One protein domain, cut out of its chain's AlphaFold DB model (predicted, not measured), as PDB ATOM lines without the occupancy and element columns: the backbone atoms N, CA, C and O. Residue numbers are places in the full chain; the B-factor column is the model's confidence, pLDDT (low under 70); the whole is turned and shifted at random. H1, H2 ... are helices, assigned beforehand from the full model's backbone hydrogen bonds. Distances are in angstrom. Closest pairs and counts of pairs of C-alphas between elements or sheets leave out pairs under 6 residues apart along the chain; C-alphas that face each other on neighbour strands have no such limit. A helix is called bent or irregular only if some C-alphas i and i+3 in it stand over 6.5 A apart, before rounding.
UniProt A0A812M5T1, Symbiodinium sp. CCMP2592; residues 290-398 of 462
ATOM      1  N   THR A 290     213.485 117.607 171.437       89.44
ATOM      2  CA  THR A 290     214.062 117.015 172.655       89.44
ATOM      3  C   THR A 290     215.004 117.976 173.378       89.44
ATOM      4  O   THR A 290     214.926 118.080 174.595       89.44
ATOM      5  N   VAL A 291     215.879 118.684 172.656       89.19
ATOM      6  CA  VAL A 291     216.782 119.677 173.264       89.19
ATOM      7  C   VAL A 291     215.982 120.828 173.877       89.19
ATOM      8  O   VAL A 291     216.267 121.225 175.003       89.19
ATOM      9  N   ARG A 292     214.962 121.334 173.169       88.62
ATOM     10  CA  ARG A 292     214.096 122.413 173.662       88.62
ATOM     11  C   ARG A 292     213.330 121.992 174.917       88.62
ATOM     12  O   ARG A 292     213.400 122.704 175.913       88.62
ATOM     13  N   ASP A 293     212.697 120.821 174.899       90.62
ATOM     14  CA  ASP A 293     211.945 120.274 176.034       90.62
ATOM     15  C   ASP A 293     212.832 120.139 177.277       90.62
ATOM     16  O   ASP A 293     212.427 120.506 178.379       90.62
ATOM     17  N   MET A 294     214.068 119.662 177.096       92.19
ATOM     18  CA  MET A 294     215.032 119.512 178.188       92.19
ATOM     19  C   MET A 294     215.487 120.870 178.736       92.19
ATOM     20  O   MET A 294     215.540 121.063 179.950       92.19
ATOM     21  N   CYS A 295     215.756 121.846 177.863       90.44
ATOM     22  CA  CYS A 295     216.058 123.217 178.278       90.44
ATOM     23  C   CYS A 295     214.900 123.850 179.061       90.44
ATOM     24  O   CYS A 295     215.129 124.476 180.094       90.44
ATOM     25  N   GLU A 296     213.665 123.689 178.586       90.44
ATOM     26  CA  GLU A 296     212.469 124.208 179.251       90.44
ATOM     27  C   GLU A 296     212.215 123.523 180.594       90.44
ATOM     28  O   GLU A 296     211.855 124.189 181.565       90.44
ATOM     29  N   GLY A 297     212.413 122.206 180.668       90.19
ATOM     30  CA  GLY A 297     212.299 121.443 181.904       90.19
ATOM     31  C   GLY A 297     213.308 121.914 182.953       90.19
ATOM     32  O   GLY A 297     212.911 122.302 184.050       90.19
ATOM     33  N   LEU A 298     214.588 122.023 182.582       90.19
ATOM     34  CA  LEU A 298     215.629 122.567 183.462       90.19
ATOM     35  C   LEU A 298     215.344 124.020 183.878       90.19
ATOM     36  O   LEU A 298     215.571 124.393 185.028       90.19
ATOM     37  N   ALA A 299     214.814 124.853 182.977       87.88
ATOM     38  CA  ALA A 299     214.457 126.237 183.293       87.88
ATOM     39  C   ALA A 299     213.308 126.344 184.308       87.88
ATOM     40  O   ALA A 299     213.361 127.167 185.229       87.88
ATOM     41  N   LYS A 300     212.286 125.490 184.182       87.19
ATOM     42  CA  LYS A 300     211.190 125.402 185.159       87.19
ATOM     43  C   LYS A 300     211.705 124.989 186.538       87.19
ATOM     44  O   LYS A 300     211.262 125.538 187.540       87.19
ATOM     45  N   GLU A 301     212.681 124.092 186.592       84.50
ATOM     46  CA  GLU A 301     213.293 123.656 187.850       84.50
ATOM     47  C   GLU A 301     214.158 124.724 188.513       84.50
ATOM     48  O   GLU A 301     214.095 124.882 189.731       84.50
ATOM     49  N   MET A 302     214.922 125.495 187.734       80.44
ATOM     50  CA  MET A 302     215.662 126.657 188.255       80.44
ATOM     51  C   MET A 302     214.722 127.712 188.858       80.44
ATOM     52  O   MET A 302     215.115 128.473 189.735       80.44
ATOM     53  N   SER A 303     213.462 127.742 188.415       77.62
ATOM     54  CA  SER A 303     212.432 128.641 188.948       77.62
ATOM     55  C   SER A 303     211.788 128.120 190.240       77.62
ATOM     56  O   SER A 303     211.085 128.864 190.923       77.62
ATOM     57  N   SER A 304     211.994 126.843 190.578       76.56
ATOM     58  CA  SER A 304     211.477 126.244 191.807       76.56
ATOM     59  C   SER A 304     212.438 126.486 192.974       76.56
ATOM     60  O   SER A 304     213.656 126.443 192.813       76.56
ATOM     61  N   SER A 305     211.903 126.746 194.170       67.88
ATOM     62  CA  SER A 305     212.723 126.965 195.374       67.88
ATOM     63  C   SER A 305     213.456 125.699 195.829       67.88
ATOM     64  O   SER A 305     214.469 125.784 196.538       67.88
ATOM     65  N   ASP A 306     212.959 124.535 195.408       75.75
ATOM     66  CA  ASP A 306     213.542 123.248 195.730       75.75
ATOM     67  C   ASP A 306     214.698 122.910 194.779       75.75
ATOM     68  O   ASP A 306     214.608 122.961 193.549       75.75
ATOM     69  N   VAL A 307     215.840 122.583 195.370       75.62
ATOM     70  CA  VAL A 307     217.071 122.292 194.633       75.62
ATOM     71  C   VAL A 307     217.465 120.872 194.982       75.62
ATOM     72  O   VAL A 307     218.246 120.601 195.895       75.62
ATOM     73  N   ALA A 308     216.843 119.968 194.237       82.38
ATOM     74  CA  ALA A 308     217.034 118.532 194.292       82.38
ATOM     75  C   ALA A 308     217.447 118.002 192.910       82.38
ATOM     76  O   ALA A 308     217.249 118.669 191.890       82.38
ATOM     77  N   VAL A 309     218.015 116.791 192.877       83.81
ATOM     78  CA  VAL A 309     218.185 116.053 191.621       83.81
ATOM     79  C   VAL A 309     216.818 115.562 191.169       83.81
ATOM     80  O   VAL A 309     216.202 114.709 191.804       83.81
ATOM     81  N   THR A 310     216.360 116.118 190.061       88.62
ATOM     82  CA  THR A 310     215.099 115.787 189.403       88.62
ATOM     83  C   THR A 310     215.311 114.757 188.296       88.62
ATOM     84  O   THR A 310     216.437 114.494 187.852       88.62
ATOM     85  N   ASP A 311     214.210 114.195 187.800       89.56
ATOM     86  CA  ASP A 311     214.251 113.299 186.645       89.56
ATOM     87  C   ASP A 311     214.732 114.013 185.375       89.56
ATOM     88  O   ASP A 311     215.425 113.395 184.563       89.56
ATOM     89  N   GLU A 312     214.451 115.312 185.217       91.00
ATOM     90  CA  GLU A 312     214.899 116.079 184.051       91.00
ATOM     91  C   GLU A 312     216.405 116.343 184.088       91.00
ATOM     92  O   GLU A 312     217.091 116.165 183.076       91.00
ATOM     93  N   LEU A 313     216.953 116.681 185.262       92.19
ATOM     94  CA  LEU A 313     218.396 116.799 185.449       92.19
ATOM     95  C   LEU A 313     219.091 115.463 185.166       92.19
ATOM     96  O   LEU A 313     220.060 115.420 184.404       92.19
ATOM     97  N   ARG A 314     218.564 114.356 185.711       93.00
ATOM     98  CA  ARG A 314     219.098 113.004 185.472       93.00
ATOM     99  C   ARG A 314     219.079 112.657 183.981       93.00
ATOM    100  O   ARG A 314     220.096 112.230 183.431       93.00
ATOM    101  N   ARG A 315     217.943 112.875 183.315       93.38
ATOM    102  CA  ARG A 315     217.772 112.652 181.873       93.38
ATOM    103  C   ARG A 315     218.742 113.504 181.055       93.38
ATOM    104  O   ARG A 315     219.305 113.010 180.078       93.38
ATOM    105  N   SER A 316     218.963 114.752 181.461       93.56
ATOM    106  CA  SER A 316     219.857 115.690 180.781       93.56
ATOM    107  C   SER A 316     221.319 115.300 180.862       93.56
ATOM    108  O   SER A 316     221.990 115.248 179.830       93.56
ATOM    109  N   VAL A 317     221.787 114.908 182.047       93.94
ATOM    110  CA  VAL A 317     223.142 114.374 182.238       93.94
ATOM    111  C   VAL A 317     223.372 113.118 181.391       93.94
ATOM    112  O   VAL A 317     224.426 112.971 180.775       93.94
ATOM    113  N   GLN A 318     222.387 112.219 181.311       92.81
ATOM    114  CA  GLN A 318     222.523 110.972 180.552       92.81
ATOM    115  C   GLN A 318     222.535 111.186 179.034       92.81
ATOM    116  O   GLN A 318     223.311 110.542 178.330       92.81
ATOM    117  N   LYS A 319     221.685 112.084 178.519       92.75
ATOM    118  CA  LYS A 319     221.504 112.273 177.071       92.75
ATOM    119  C   LYS A 319     222.490 113.240 176.431       92.75
ATOM    120  O   LYS A 319     222.712 113.136 175.227       92.75
ATOM    121  N   LEU A 320     223.087 114.168 177.182       92.12
ATOM    122  CA  LEU A 320     223.928 115.216 176.592       92.12
ATOM    123  C   LEU A 320     225.073 114.641 175.743       92.12
ATOM    124  O   LEU A 320     225.290 115.094 174.623       92.12
ATOM    125  N   SER A 321     225.765 113.608 176.226       89.25
ATOM    126  CA  SER A 321     226.875 112.965 175.508       89.25
ATOM    127  C   SER A 321     226.443 112.342 174.178       89.25
ATOM    128  O   SER A 321     227.171 112.414 173.191       89.25
ATOM    129  N   GLU A 322     225.257 111.732 174.146       90.75
ATOM    130  CA  GLU A 322     224.672 111.155 172.934       90.75
ATOM    131  C   GLU A 322     224.296 112.261 171.944       90.75
ATOM    132  O   GLU A 322     224.670 112.204 170.774       90.75
ATOM    133  N   LEU A 323     223.645 113.320 172.433       89.69
ATOM    134  CA  LEU A 323     223.258 114.472 171.623       89.69
ATOM    135  C   LEU A 323     224.488 115.176 171.026       89.69
ATOM    136  O   LEU A 323     224.514 115.431 169.828       89.69
ATOM    137  N   LYS A 324     225.563 115.398 171.791       88.62
ATOM    138  CA  LYS A 324     226.799 116.028 171.275       88.62
ATOM    139  C   LYS A 324     227.467 115.240 170.143       88.62
ATOM    140  O   LYS A 324     228.203 115.828 169.359       88.62
ATOM    141  N   ARG A 325     227.233 113.927 170.045       87.69
ATOM    142  CA  ARG A 325     227.775 113.087 168.960       87.69
ATOM    143  C   ARG A 325     226.960 113.158 167.673       87.69
ATOM    144  O   ARG A 325     227.485 112.820 166.618       87.69
ATOM    145  N   VAL A 326     225.683 113.509 167.781       85.31
ATOM    146  CA  VAL A 326     224.704 113.381 166.694       85.31
ATOM    147  C   VAL A 326     224.255 114.748 166.170       85.31
ATOM    148  O   VAL A 326     223.899 114.874 165.000       85.31
ATOM    149  N   LEU A 327     224.264 115.774 167.022       85.06
ATOM    150  CA  LEU A 327     223.845 117.126 166.673       85.06
ATOM    151  C   LEU A 327     225.005 117.967 166.142       85.06
ATOM    152  O   LEU A 327     226.177 117.707 166.413       85.06
ATOM    153  N   ARG A 328     224.641 119.032 165.426       82.12
ATOM    154  CA  ARG A 328     225.572 120.065 164.971       82.12
ATOM    155  C   ARG A 328     226.373 120.674 166.133       82.12
ATOM    156  O   ARG A 328     225.805 120.919 167.204       82.12
ATOM    157  N   PRO A 329     227.656 121.013 165.926       80.06
ATOM    158  CA  PRO A 329     228.425 121.826 166.859       80.06
ATOM    159  C   PRO A 329     227.677 123.106 167.249       80.06
ATOM    160  O   PRO A 329     227.220 123.875 166.404       80.06
ATOM    161  N   GLY A 330     227.534 123.327 168.556       79.44
ATOM    162  CA  GLY A 330     226.808 124.469 169.115       79.44
ATOM    163  C   GLY A 330     225.298 124.266 169.287       79.44
ATOM    164  O   GLY A 330     224.689 125.044 170.012       79.44
ATOM    165  N   ALA A 331     224.692 123.215 168.720       83.81
ATOM    166  CA  ALA A 331     223.255 122.943 168.864       83.81
ATOM    167  C   ALA A 331     222.860 122.563 170.301       83.81
ATOM    168  O   ALA A 331     221.743 122.821 170.739       83.81
ATOM    169  N   THR A 332     223.790 121.976 171.054       89.00
ATOM    170  CA  THR A 332     223.617 121.641 172.472       89.00
ATOM    171  C   THR A 332     223.966 122.790 173.406       89.00
ATOM    172  O   THR A 332     223.789 122.640 174.606       89.00
ATOM    173  N   ARG A 333     224.458 123.933 172.908       87.88
ATOM    174  CA  ARG A 333     225.049 124.975 173.761       87.88
ATOM    175  C   ARG A 333     224.066 125.533 174.788       87.88
ATOM    176  O   ARG A 333     224.411 125.638 175.952       87.88
ATOM    177  N   SER A 334     222.824 125.798 174.386       86.50
ATOM    178  CA  SER A 334     221.782 126.251 175.316       86.50
ATOM    179  C   SER A 334     221.478 125.218 176.408       86.50
ATOM    180  O   SER A 334     221.311 125.583 177.569       86.50
ATOM    181  N   LEU A 335     221.454 123.930 176.052       90.06
ATOM    182  CA  LEU A 335     221.285 122.834 177.006       90.06
ATOM    183  C   LEU A 335     222.489 122.722 177.941       90.06
ATOM    184  O   LEU A 335     222.303 122.532 179.136       90.06
ATOM    185  N   GLU A 336     223.703 122.865 177.414       92.00
ATOM    186  CA  GLU A 336     224.940 122.893 178.196       92.00
ATOM    187  C   GLU A 336     224.910 124.034 179.215       92.00
ATOM    188  O   GLU A 336     225.081 123.776 180.402       92.00
ATOM    189  N   ASP A 337     224.572 125.252 178.790       90.12
ATOM    190  CA  ASP A 337     224.505 126.432 179.658       90.12
ATOM    191  C   ASP A 337     223.433 126.291 180.759       90.12
ATOM    192  O   ASP A 337     223.618 126.749 181.891       90.12
ATOM    193  N   CYS A 338     222.278 125.692 180.444       90.25
ATOM    194  CA  CYS A 338     221.231 125.398 181.429       90.25
ATOM    195  C   CYS A 338     221.666 124.295 182.400       90.25
ATOM    196  O   CYS A 338     221.476 124.420 183.612       90.25
ATOM    197  N   LEU A 339     222.272 123.227 181.880       92.50
ATOM    198  CA  LEU A 339     222.711 122.084 182.668       92.50
ATOM    199  C   LEU A 339     223.845 122.464 183.622       92.50
ATOM    200  O   LEU A 339     223.804 122.082 184.787       92.50
ATOM    201  N   GLN A 340     224.821 123.248 183.160       92.81
ATOM    202  CA  GLN A 340     225.920 123.759 183.983       92.81
ATOM    203  C   GLN A 340     225.403 124.584 185.159       92.81
ATOM    204  O   GLN A 340     225.739 124.284 186.304       92.81
ATOM    205  N   ARG A 341     224.533 125.570 184.894       91.00
ATOM    206  CA  ARG A 341     223.923 126.397 185.946       91.00
ATOM    207  C   ARG A 341     223.186 125.544 186.969       91.00
ATOM    208  O   ARG A 341     223.424 125.679 188.168       91.00
ATOM    209  N   ARG A 342     222.360 124.603 186.503       91.69
ATOM    210  CA  ARG A 342     221.603 123.729 187.403       91.69
ATOM    211  C   ARG A 342     222.506 122.806 188.221       91.69
ATOM    212  O   ARG A 342     222.285 122.646 189.418       91.69
ATOM    213  N   LEU A 343     223.536 122.217 187.614       92.38
ATOM    214  CA  LEU A 343     224.519 121.389 188.320       92.38
ATOM    215  C   LEU A 343     225.296 122.191 189.363       92.38
ATOM    216  O   LEU A 343     225.573 121.671 190.441       92.38
ATOM    217  N   GLN A 344     225.619 123.450 189.067       91.50
ATOM    218  CA  GLN A 344     226.297 124.333 190.003       91.50
ATOM    219  C   GLN A 344     225.413 124.653 191.216       91.50
ATOM    220  O   GLN A 344     225.881 124.551 192.350       91.50
ATOM    221  N   GLU A 345     224.136 124.976 190.999       90.69
ATOM    222  CA  GLU A 345     223.159 125.188 192.077       90.69
ATOM    223  C   GLU A 345     222.993 123.938 192.948       90.69
ATOM    224  O   GLU A 345     223.154 123.999 194.169       90.69
ATOM    225  N   VAL A 346     222.704 122.791 192.321       90.31
ATOM    226  CA  VAL A 346     222.469 121.525 193.027       90.31
ATOM    227  C   VAL A 346     223.724 121.065 193.758       90.31
ATOM    228  O   VAL A 346     223.643 120.677 194.921       90.31
ATOM    229  N   GLY A 347     224.889 121.153 193.117       89.69
ATOM    230  CA  GLY A 347     226.164 120.785 193.721       89.69
ATOM    231  C   GLY A 347     226.536 121.667 194.911       89.69
ATOM    232  O   GLY A 347     226.972 121.150 195.938       89.69
ATOM    233  N   THR A 348     226.300 122.980 194.823       89.88
ATOM    234  CA  THR A 348     226.546 123.901 195.944       89.88
ATOM    235  C   THR A 348     225.636 123.577 197.126       89.88
ATOM    236  O   THR A 348     226.124 123.424 198.243       89.88
ATOM    237  N   LYS A 349     224.338 123.345 196.888       86.88
ATOM    238  CA  LYS A 349     223.413 122.935 197.956       86.88
ATOM    239  C   LYS A 349     223.731 121.562 198.544       86.88
ATOM    240  O   LYS A 349     223.472 121.330 199.721       86.88
ATOM    241  N   THR A 350     224.295 120.643 197.759       86.38
ATOM    242  CA  THR A 350     224.797 119.368 198.292       86.38
ATOM    243  C   THR A 350     225.907 119.602 199.319       86.38
ATOM    244  O   THR A 350     225.895 118.955 200.358       86.38
ATOM    245  N   LEU A 351     226.816 120.553 199.078       85.50
ATOM    246  CA  LEU A 351     227.894 120.884 200.018       85.50
ATOM    247  C   LEU A 351     227.413 121.591 201.292       85.50
ATOM    248  O   LEU A 351     228.080 121.499 202.319       85.50
ATOM    249  N   GLU A 352     226.283 122.296 201.233       84.44
ATOM    250  CA  GLU A 352     225.679 122.979 202.388       84.44
ATOM    251  C   GLU A 352     225.015 122.011 203.376       84.44
ATOM    252  O   GLU A 352     224.751 122.380 204.522       84.44
ATOM    253  N   LYS A 353     224.745 120.768 202.961       77.12
ATOM    254  CA  LYS A 353     224.145 119.767 203.841       77.12
ATOM    255  C   LYS A 353     225.167 119.278 204.863       77.12
ATOM    256  O   LYS A 353     226.250 118.799 204.522       77.12
ATOM    257  N   SER A 354     224.779 119.408 206.129       64.38
ATOM    258  CA  SER A 354     225.569 119.022 207.297       64.38
ATOM    259  C   SER A 354     225.513 117.528 207.618       64.38
ATOM    260  O   SER A 354     226.312 117.076 208.429       64.38
ATOM    261  N   ASP A 355     224.578 116.785 207.017       63.72
ATOM    262  CA  ASP A 355     224.376 115.355 207.255       63.72
ATOM    263  C   ASP A 355     224.048 114.615 205.944       63.72
ATOM    264  O   ASP A 355     223.502 115.192 204.995       63.72
ATOM    265  N   VAL A 356     224.404 113.331 205.898       59.97
ATOM    266  CA  VAL A 356     224.147 112.386 204.802       59.97
ATOM    267  C   VAL A 356     222.741 111.804 204.891       59.97
ATOM    268  O   VAL A 356     222.197 111.350 203.881       59.97
ATOM    269  N   GLU A 357     222.147 111.802 206.087       57.75
ATOM    270  CA  GLU A 357     220.819 111.241 206.317       57.75
ATOM    271  C   GLU A 357     219.771 111.937 205.440       57.75
ATOM    272  O   GLU A 357     219.422 113.102 205.624       57.75
ATOM    273  N   GLY A 358     219.285 111.212 204.430       58.34
ATOM    274  CA  GLY A 358     218.265 111.691 203.496       58.34
ATOM    275  C   GLY A 358     218.778 112.165 202.135       58.34
ATOM    276  O   GLY A 358     217.965 112.572 201.306       58.34
ATOM    277  N   LEU A 359     220.084 112.090 201.849       67.62
ATOM    278  CA  LEU A 359     220.613 112.286 200.494       67.62
ATOM    279  C   LEU A 359     220.797 110.927 199.797       67.62
ATOM    280  O   LEU A 359     221.677 110.158 200.183       67.62
ATOM    281  N   PRO A 360     220.009 110.602 198.753       72.56
ATOM    282  CA  PRO A 360     220.191 109.354 198.022       72.56
ATOM    283  C   PRO A 360     221.590 109.302 197.400       72.56
ATOM    284  O   PRO A 360     222.018 110.273 196.777       72.56
ATOM    285  N   ALA A 361     222.279 108.158 197.474       73.50
ATOM    286  CA  ALA A 361     223.569 107.960 196.795       73.50
ATOM    287  C   ALA A 361     223.493 108.280 195.285       73.50
ATOM    288  O   ALA A 361     224.450 108.765 194.678       73.50
ATOM    289  N   ASP A 362     222.315 108.076 194.690       81.25
ATOM    290  CA  ASP A 362     222.026 108.446 193.307       81.25
ATOM    291  C   ASP A 362     222.123 109.960 193.043       81.25
ATOM    292  O   ASP A 362     222.586 110.361 191.979       81.25
ATOM    293  N   HIS A 363     221.766 110.810 194.011       86.25
ATOM    294  CA  HIS A 363     221.846 112.268 193.872       86.25
ATOM    295  C   HIS A 363     223.292 112.708 193.642       86.25
ATOM    296  O   HIS A 363     223.592 113.386 192.660       86.25
ATOM    297  N   VAL A 364     224.206 112.280 194.518       85.88
ATOM    298  CA  VAL A 364     225.637 112.617 194.420       85.88
ATOM    299  C   VAL A 364     226.224 112.072 193.117       85.88
ATOM    300  O   VAL A 364     226.972 112.771 192.432       85.88
ATOM    301  N   ARG A 365     225.826 110.854 192.726       87.81
ATOM    302  CA  ARG A 365     226.247 110.226 191.469       87.81
ATOM    303  C   ARG A 365     225.852 111.051 190.244       87.81
ATOM    304  O   ARG A 365     226.704 111.279 189.388       87.81
ATOM    305  N   VAL A 366     224.599 111.504 190.155       91.38
ATOM    306  CA  VAL A 366     224.111 112.307 189.018       91.38
ATOM    307  C   VAL A 366     224.843 113.645 188.935       91.38
ATOM    308  O   VAL A 366     225.252 114.042 187.845       91.38
ATOM    309  N   VAL A 367     225.066 114.316 190.071       91.06
ATOM    310  CA  VAL A 367     225.782 115.601 190.106       91.06
ATOM    311  C   VAL A 367     227.230 115.438 189.642       91.06
ATOM    312  O   VAL A 367     227.663 116.157 188.745       91.06
ATOM    313  N   LEU A 368     227.966 114.459 190.181       90.50
ATOM    314  CA  LEU A 368     229.348 114.193 189.767       90.50
ATOM    315  C   LEU A 368     229.437 113.786 188.293       90.50
ATOM    316  O   LEU A 368     230.303 114.271 187.568       90.50
ATOM    317  N   GLN A 369     228.526 112.926 187.826       92.25
ATOM    318  CA  GLN A 369     228.468 112.544 186.418       92.25
ATOM    319  C   GLN A 369     228.216 113.761 185.519       92.25
ATOM    320  O   GLN A 369     228.859 113.878 184.480       92.25
ATOM    321  N   GLY A 370     227.325 114.667 185.926       91.56
ATOM    322  CA  GLY A 370     227.032 115.898 185.201       91.56
ATOM    323  C   GLY A 370     228.215 116.860 185.149       91.56
ATOM    324  O   GLY A 370     228.554 117.339 184.071       91.56
ATOM    325  N   LEU A 371     228.880 117.116 186.281       90.94
ATOM    326  CA  LEU A 371     230.034 118.026 186.347       90.94
ATOM    327  C   LEU A 371     231.190 117.549 185.456       90.94
ATOM    328  O   LEU A 371     231.796 118.348 184.740       90.94
ATOM    329  N   ARG A 372     231.422 116.232 185.403       90.00
ATOM    330  CA  ARG A 372     232.457 115.623 184.553       90.00
ATOM    331  C   ARG A 372     232.267 115.884 183.065       90.00
ATOM    332  O   ARG A 372     233.266 115.915 182.344       90.00
ATOM    333  N   LEU A 373     231.034 116.129 182.608       88.19
ATOM    334  CA  LEU A 373     230.748 116.490 181.212       88.19
ATOM    335  C   LEU A 373     231.401 117.823 180.805       88.19
ATOM    336  O   LEU A 373     231.551 118.082 179.611       88.19
ATOM    337  N   PHE A 374     231.809 118.647 181.778       86.44
ATOM    338  CA  PHE A 374     232.321 120.004 181.573       86.44
ATOM    339  C   PHE A 374     233.734 120.237 182.132       86.44
ATOM    340  O   PHE A 374     234.235 121.360 182.085       86.44
ATOM    341  N   SER A 375     234.401 119.182 182.607       67.25
ATOM    342  CA  SER A 375     235.710 119.228 183.287       67.25
ATOM    343  C   SER A 375     236.848 119.884 182.481       67.25
ATOM    344  O   SER A 375     237.831 120.332 183.066       67.25
ATOM    345  N   GLY A 376     236.717 119.998 181.155       66.69
ATOM    346  CA  GLY A 376     237.697 120.659 180.281       66.69
ATOM    347  C   GLY A 376     237.496 122.164 180.057       66.69
ATOM    348  O   GLY A 376     238.396 122.802 179.516       66.69
ATOM    349  N   ASN A 377     236.349 122.737 180.445       64.81
ATOM    350  CA  ASN A 377     235.947 124.078 179.998       64.81
ATOM    351  C   ASN A 377     235.901 125.131 181.115       64.81
ATOM    352  O   ASN A 377     236.140 126.304 180.834       64.81
ATOM    353  N   GLU A 378     235.625 124.747 182.368       75.56
ATOM    354  CA  GLU A 378     235.433 125.709 183.462       75.56
ATOM    355  C   GLU A 378     236.100 125.279 184.772       75.56
ATOM    356  O   GLU A 378     235.783 124.245 185.361       75.56
ATOM    357  N   ARG A 379     236.994 126.136 185.278       80.25
ATOM    358  CA  ARG A 379     237.714 125.912 186.539       80.25
ATOM    359  C   ARG A 379     236.774 125.826 187.749       80.25
ATOM    360  O   ARG A 379     237.015 125.024 188.644       80.25
ATOM    361  N   SER A 380     235.698 126.610 187.758       80.88
ATOM    362  CA  SER A 380     234.682 126.620 188.820       80.88
ATOM    363  C   SER A 380     233.973 125.272 188.974       80.88
ATOM    364  O   SER A 380     233.764 124.821 190.098       80.88
ATOM    365  N   LEU A 381     233.626 124.614 187.863       83.12
ATOM    366  CA  LEU A 381     232.953 123.313 187.880       83.12
ATOM    367  C   LEU A 381     233.896 122.192 188.320       83.12
ATOM    368  O   LEU A 381     233.479 121.318 189.073       83.12
ATOM    369  N   LEU A 382     235.170 122.254 187.920       85.50
ATOM    370  CA  LEU A 382     236.194 121.321 188.393       85.50
ATOM    371  C   LEU A 382     236.431 121.461 189.905       85.50
ATOM    372  O   LEU A 382     236.492 120.469 190.627       85.50
ATOM    373  N   GLU A 383     236.530 122.693 190.409       86.62
ATOM    374  CA  GLU A 383     236.654 122.948 191.849       86.62
ATOM    375  C   GLU A 383     235.424 122.455 192.622       86.62
ATOM    376  O   GLU A 383     235.559 121.920 193.725       86.62
ATOM    377  N   LEU A 384     234.225 122.605 192.050       87.62
ATOM    378  CA  LEU A 384     232.996 122.077 192.632       87.62
ATOM    379  C   LEU A 384     232.979 120.541 192.635       87.62
ATOM    380  O   LEU A 384     232.610 119.952 193.649       87.62
ATOM    381  N   GLU A 385     233.420 119.894 191.552       90.25
ATOM    382  CA  GLU A 385     233.556 118.434 191.477       90.25
ATOM    383  C   GLU A 385     234.461 117.911 192.596       90.25
ATOM    384  O   GLU A 385     234.048 117.036 193.356       90.25
ATOM    385  N   LEU A 386     235.655 118.493 192.747       87.12
ATOM    386  CA  LEU A 386     236.612 118.102 193.786       87.12
ATOM    387  C   LEU A 386     236.024 118.272 195.191       87.12
ATOM    388  O   LEU A 386     236.096 117.356 196.007       87.12
ATOM    389  N   LYS A 387     235.360 119.403 195.460       88.81
ATOM    390  CA  LYS A 387     234.701 119.641 196.754       88.81
ATOM    391  C   LYS A 387     233.603 118.620 197.040       88.81
ATOM    392  O   LYS A 387     233.478 118.183 198.183       88.81
ATOM    393  N   ILE A 388     232.807 118.246 196.037       87.19
ATOM    394  CA  ILE A 388     231.744 117.243 196.192       87.19
ATOM    395  C   ILE A 388     232.343 115.853 196.397       87.19
ATOM    396  O   ILE A 388     231.831 115.107 197.229       87.19
ATOM    397  N   MET A 389     233.438 115.511 195.714       85.56
ATOM    398  CA  MET A 389     234.165 114.264 195.961       85.56
ATOM    399  C   MET A 389     234.680 114.197 197.404       85.56
ATOM    400  O   MET A 389     234.350 113.245 198.113       85.56
ATOM    401  N   ASP A 390     235.376 115.232 197.878       85.62
ATOM    402  CA  ASP A 390     235.894 115.304 199.253       85.62
ATOM    403  C   ASP A 390     234.775 115.287 200.301       85.62
ATOM    404  O   ASP A 390     234.882 114.653 201.354       85.62
ATOM    405  N   TRP A 391     233.674 115.993 200.034       87.25
ATOM    406  CA  TRP A 391     232.476 115.942 200.866       87.25
ATOM    407  C   TRP A 391     231.902 114.522 200.900       87.25
ATOM    408  O   TRP A 391     231.721 113.982 201.985       87.25
ATOM    409  N   SER A 392     231.722 113.869 199.748       83.62
ATOM    410  CA  SER A 392     231.150 112.518 199.669       83.62
ATOM    411  C   SER A 392     232.006 111.465 200.382       83.62
ATOM    412  O   SER A 392     231.460 110.578 201.039       83.62
ATOM    413  N   ALA A 393     233.336 111.596 200.332       80.81
ATOM    414  CA  ALA A 393     234.266 110.714 201.031       80.81
ATOM    415  C   ALA A 393     234.176 110.889 202.557       80.81
ATOM    416  O   ALA A 393     234.058 109.906 203.290       80.81
ATOM    417  N   ARG A 394     234.161 112.141 203.040       80.12
ATOM    418  CA  ARG A 394     233.981 112.454 204.471       80.12
ATOM    419  C   ARG A 394     232.638 111.957 204.998       80.12
ATOM    420  O   ARG A 394     232.589 111.336 206.055       80.12
ATOM    421  N   MET A 395     231.577 112.195 204.237       77.38
ATOM    422  CA  MET A 395     230.219 111.761 204.550       77.38
ATOM    423  C   MET A 395     230.094 110.233 204.594       77.38
ATOM    424  O   MET A 395     229.558 109.686 205.553       77.38
ATOM    425  N   SER A 396     230.660 109.522 203.614       74.56
ATOM    426  CA  SER A 396     230.671 108.050 203.602       74.56
ATOM    427  C   SER A 396     231.416 107.477 204.810       74.56
ATOM    428  O   SER A 396     230.930 106.537 205.437       74.56
ATOM    429  N   LYS A 397     232.553 108.083 205.192       73.38
ATOM    430  CA  LYS A 397     233.289 107.715 206.411       73.38
ATOM    431  C   LYS A 397     232.413 107.915 207.654       73.38
ATOM    432  O   LYS A 397     232.301 106.997 208.456       73.38
ATOM    433  N   GLN A 398     231.758 109.070 207.801       74.56
ATOM    434  CA  GLN A 398     230.860 109.349 208.934       74.56
ATOM    435  C   GLN A 398     229.687 108.364 209.027       74.56
ATOM    436  O   GLN A 398     229.398 107.874 210.116       74.56
TER     437      GLN A 398
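AT A GLANCE: This is residues 290 to 398 of the 462 residues of a protein of Symbiodinium sp. CCMP2592 (UniProt A0A812M5T1). An elongated up-and-down bundle of five helices, in which H3 runs through the middle and two helix pairs pack on it, H1 with H2 beside its first part and H4 with H5 farther along. H2 and H4 also meet, joining the two pairs. The 109 residues have five named helices, H1, H2, H3, H4 and H5 in chain order, and no named strand; the class is all helix. The whole is compact, with a radius of gyration of the C-alphas of 13.9 A, and spans 45 by 29 by 19 A.

HOW THE PARTS SIT: H1, residues 290 to 302, touches H2, residues 311 to 326, closest at the C-alphas of Gly 297 and Glu 312, 6.3 A apart. They form a helical hairpin, running opposite ways at a shallow tilt of 34 degrees, only just short of steep. H2 has a kink of 41 degrees near residue 319 and is irregular, but only just: C-alphas 318 and 321 are 7.0 A apart. H3, residues 333 to 352, is the hub and touches the four other helices. With residues 334 to 342 alone it touches H1, the C-alphas of Cys 295 and Leu 335 being the closest at 5.4 A. H2 and H3 are a hairpin at a steep tilt of 38 degrees, closest at the C-alphas of Ser 316 and Leu 339, 7.3 A apart. H4, residues 361 to 372, runs opposite ways to H3 at a steep tilt of 47 degrees; the closest C-alphas, of Leu 343 and Val 367, are 6.2 A apart. H4 touches H2 with residues 366 to 370 alone, closest at the C-alphas of Val 317 and Gly 370, 5.1 A. H5, residues 379 to 398, makes a hairpin with H4 at a shallow tilt of 24 degrees, the closest C-alphas being those of Leu 368 and Glu 385, 6.2 A. H5 is apart from H1 and H2, and H1 is apart from H4. Every O i to N i+4 pair is within hydrogen-bond range in H1, H3, H4 and H5; in H2, 10 of 12 are.

IN THESE COORDINATES: H1 begins at C-alpha 290, (214.062, 117.015, 172.655), and is 18.4 A long; H2 is 22.5 A. H3 begins at C-alpha 333, (225.049, 124.975, 173.761), and is 28.7 A long. H4 is 17.0 A, and H5, 28.7 A, ends at C-alpha 398, (230.860, 109.349, 208.934).

THE WHOLE: The C-alphas of Arg 328 and Gln 398, the two farthest apart, are 45.6 A apart. The printed part has no cut, and its four links are short. The mean pLDDT of the printed part is 84.5; residue 305, residues 354 to 359 and residues 375 to 377 are under 70.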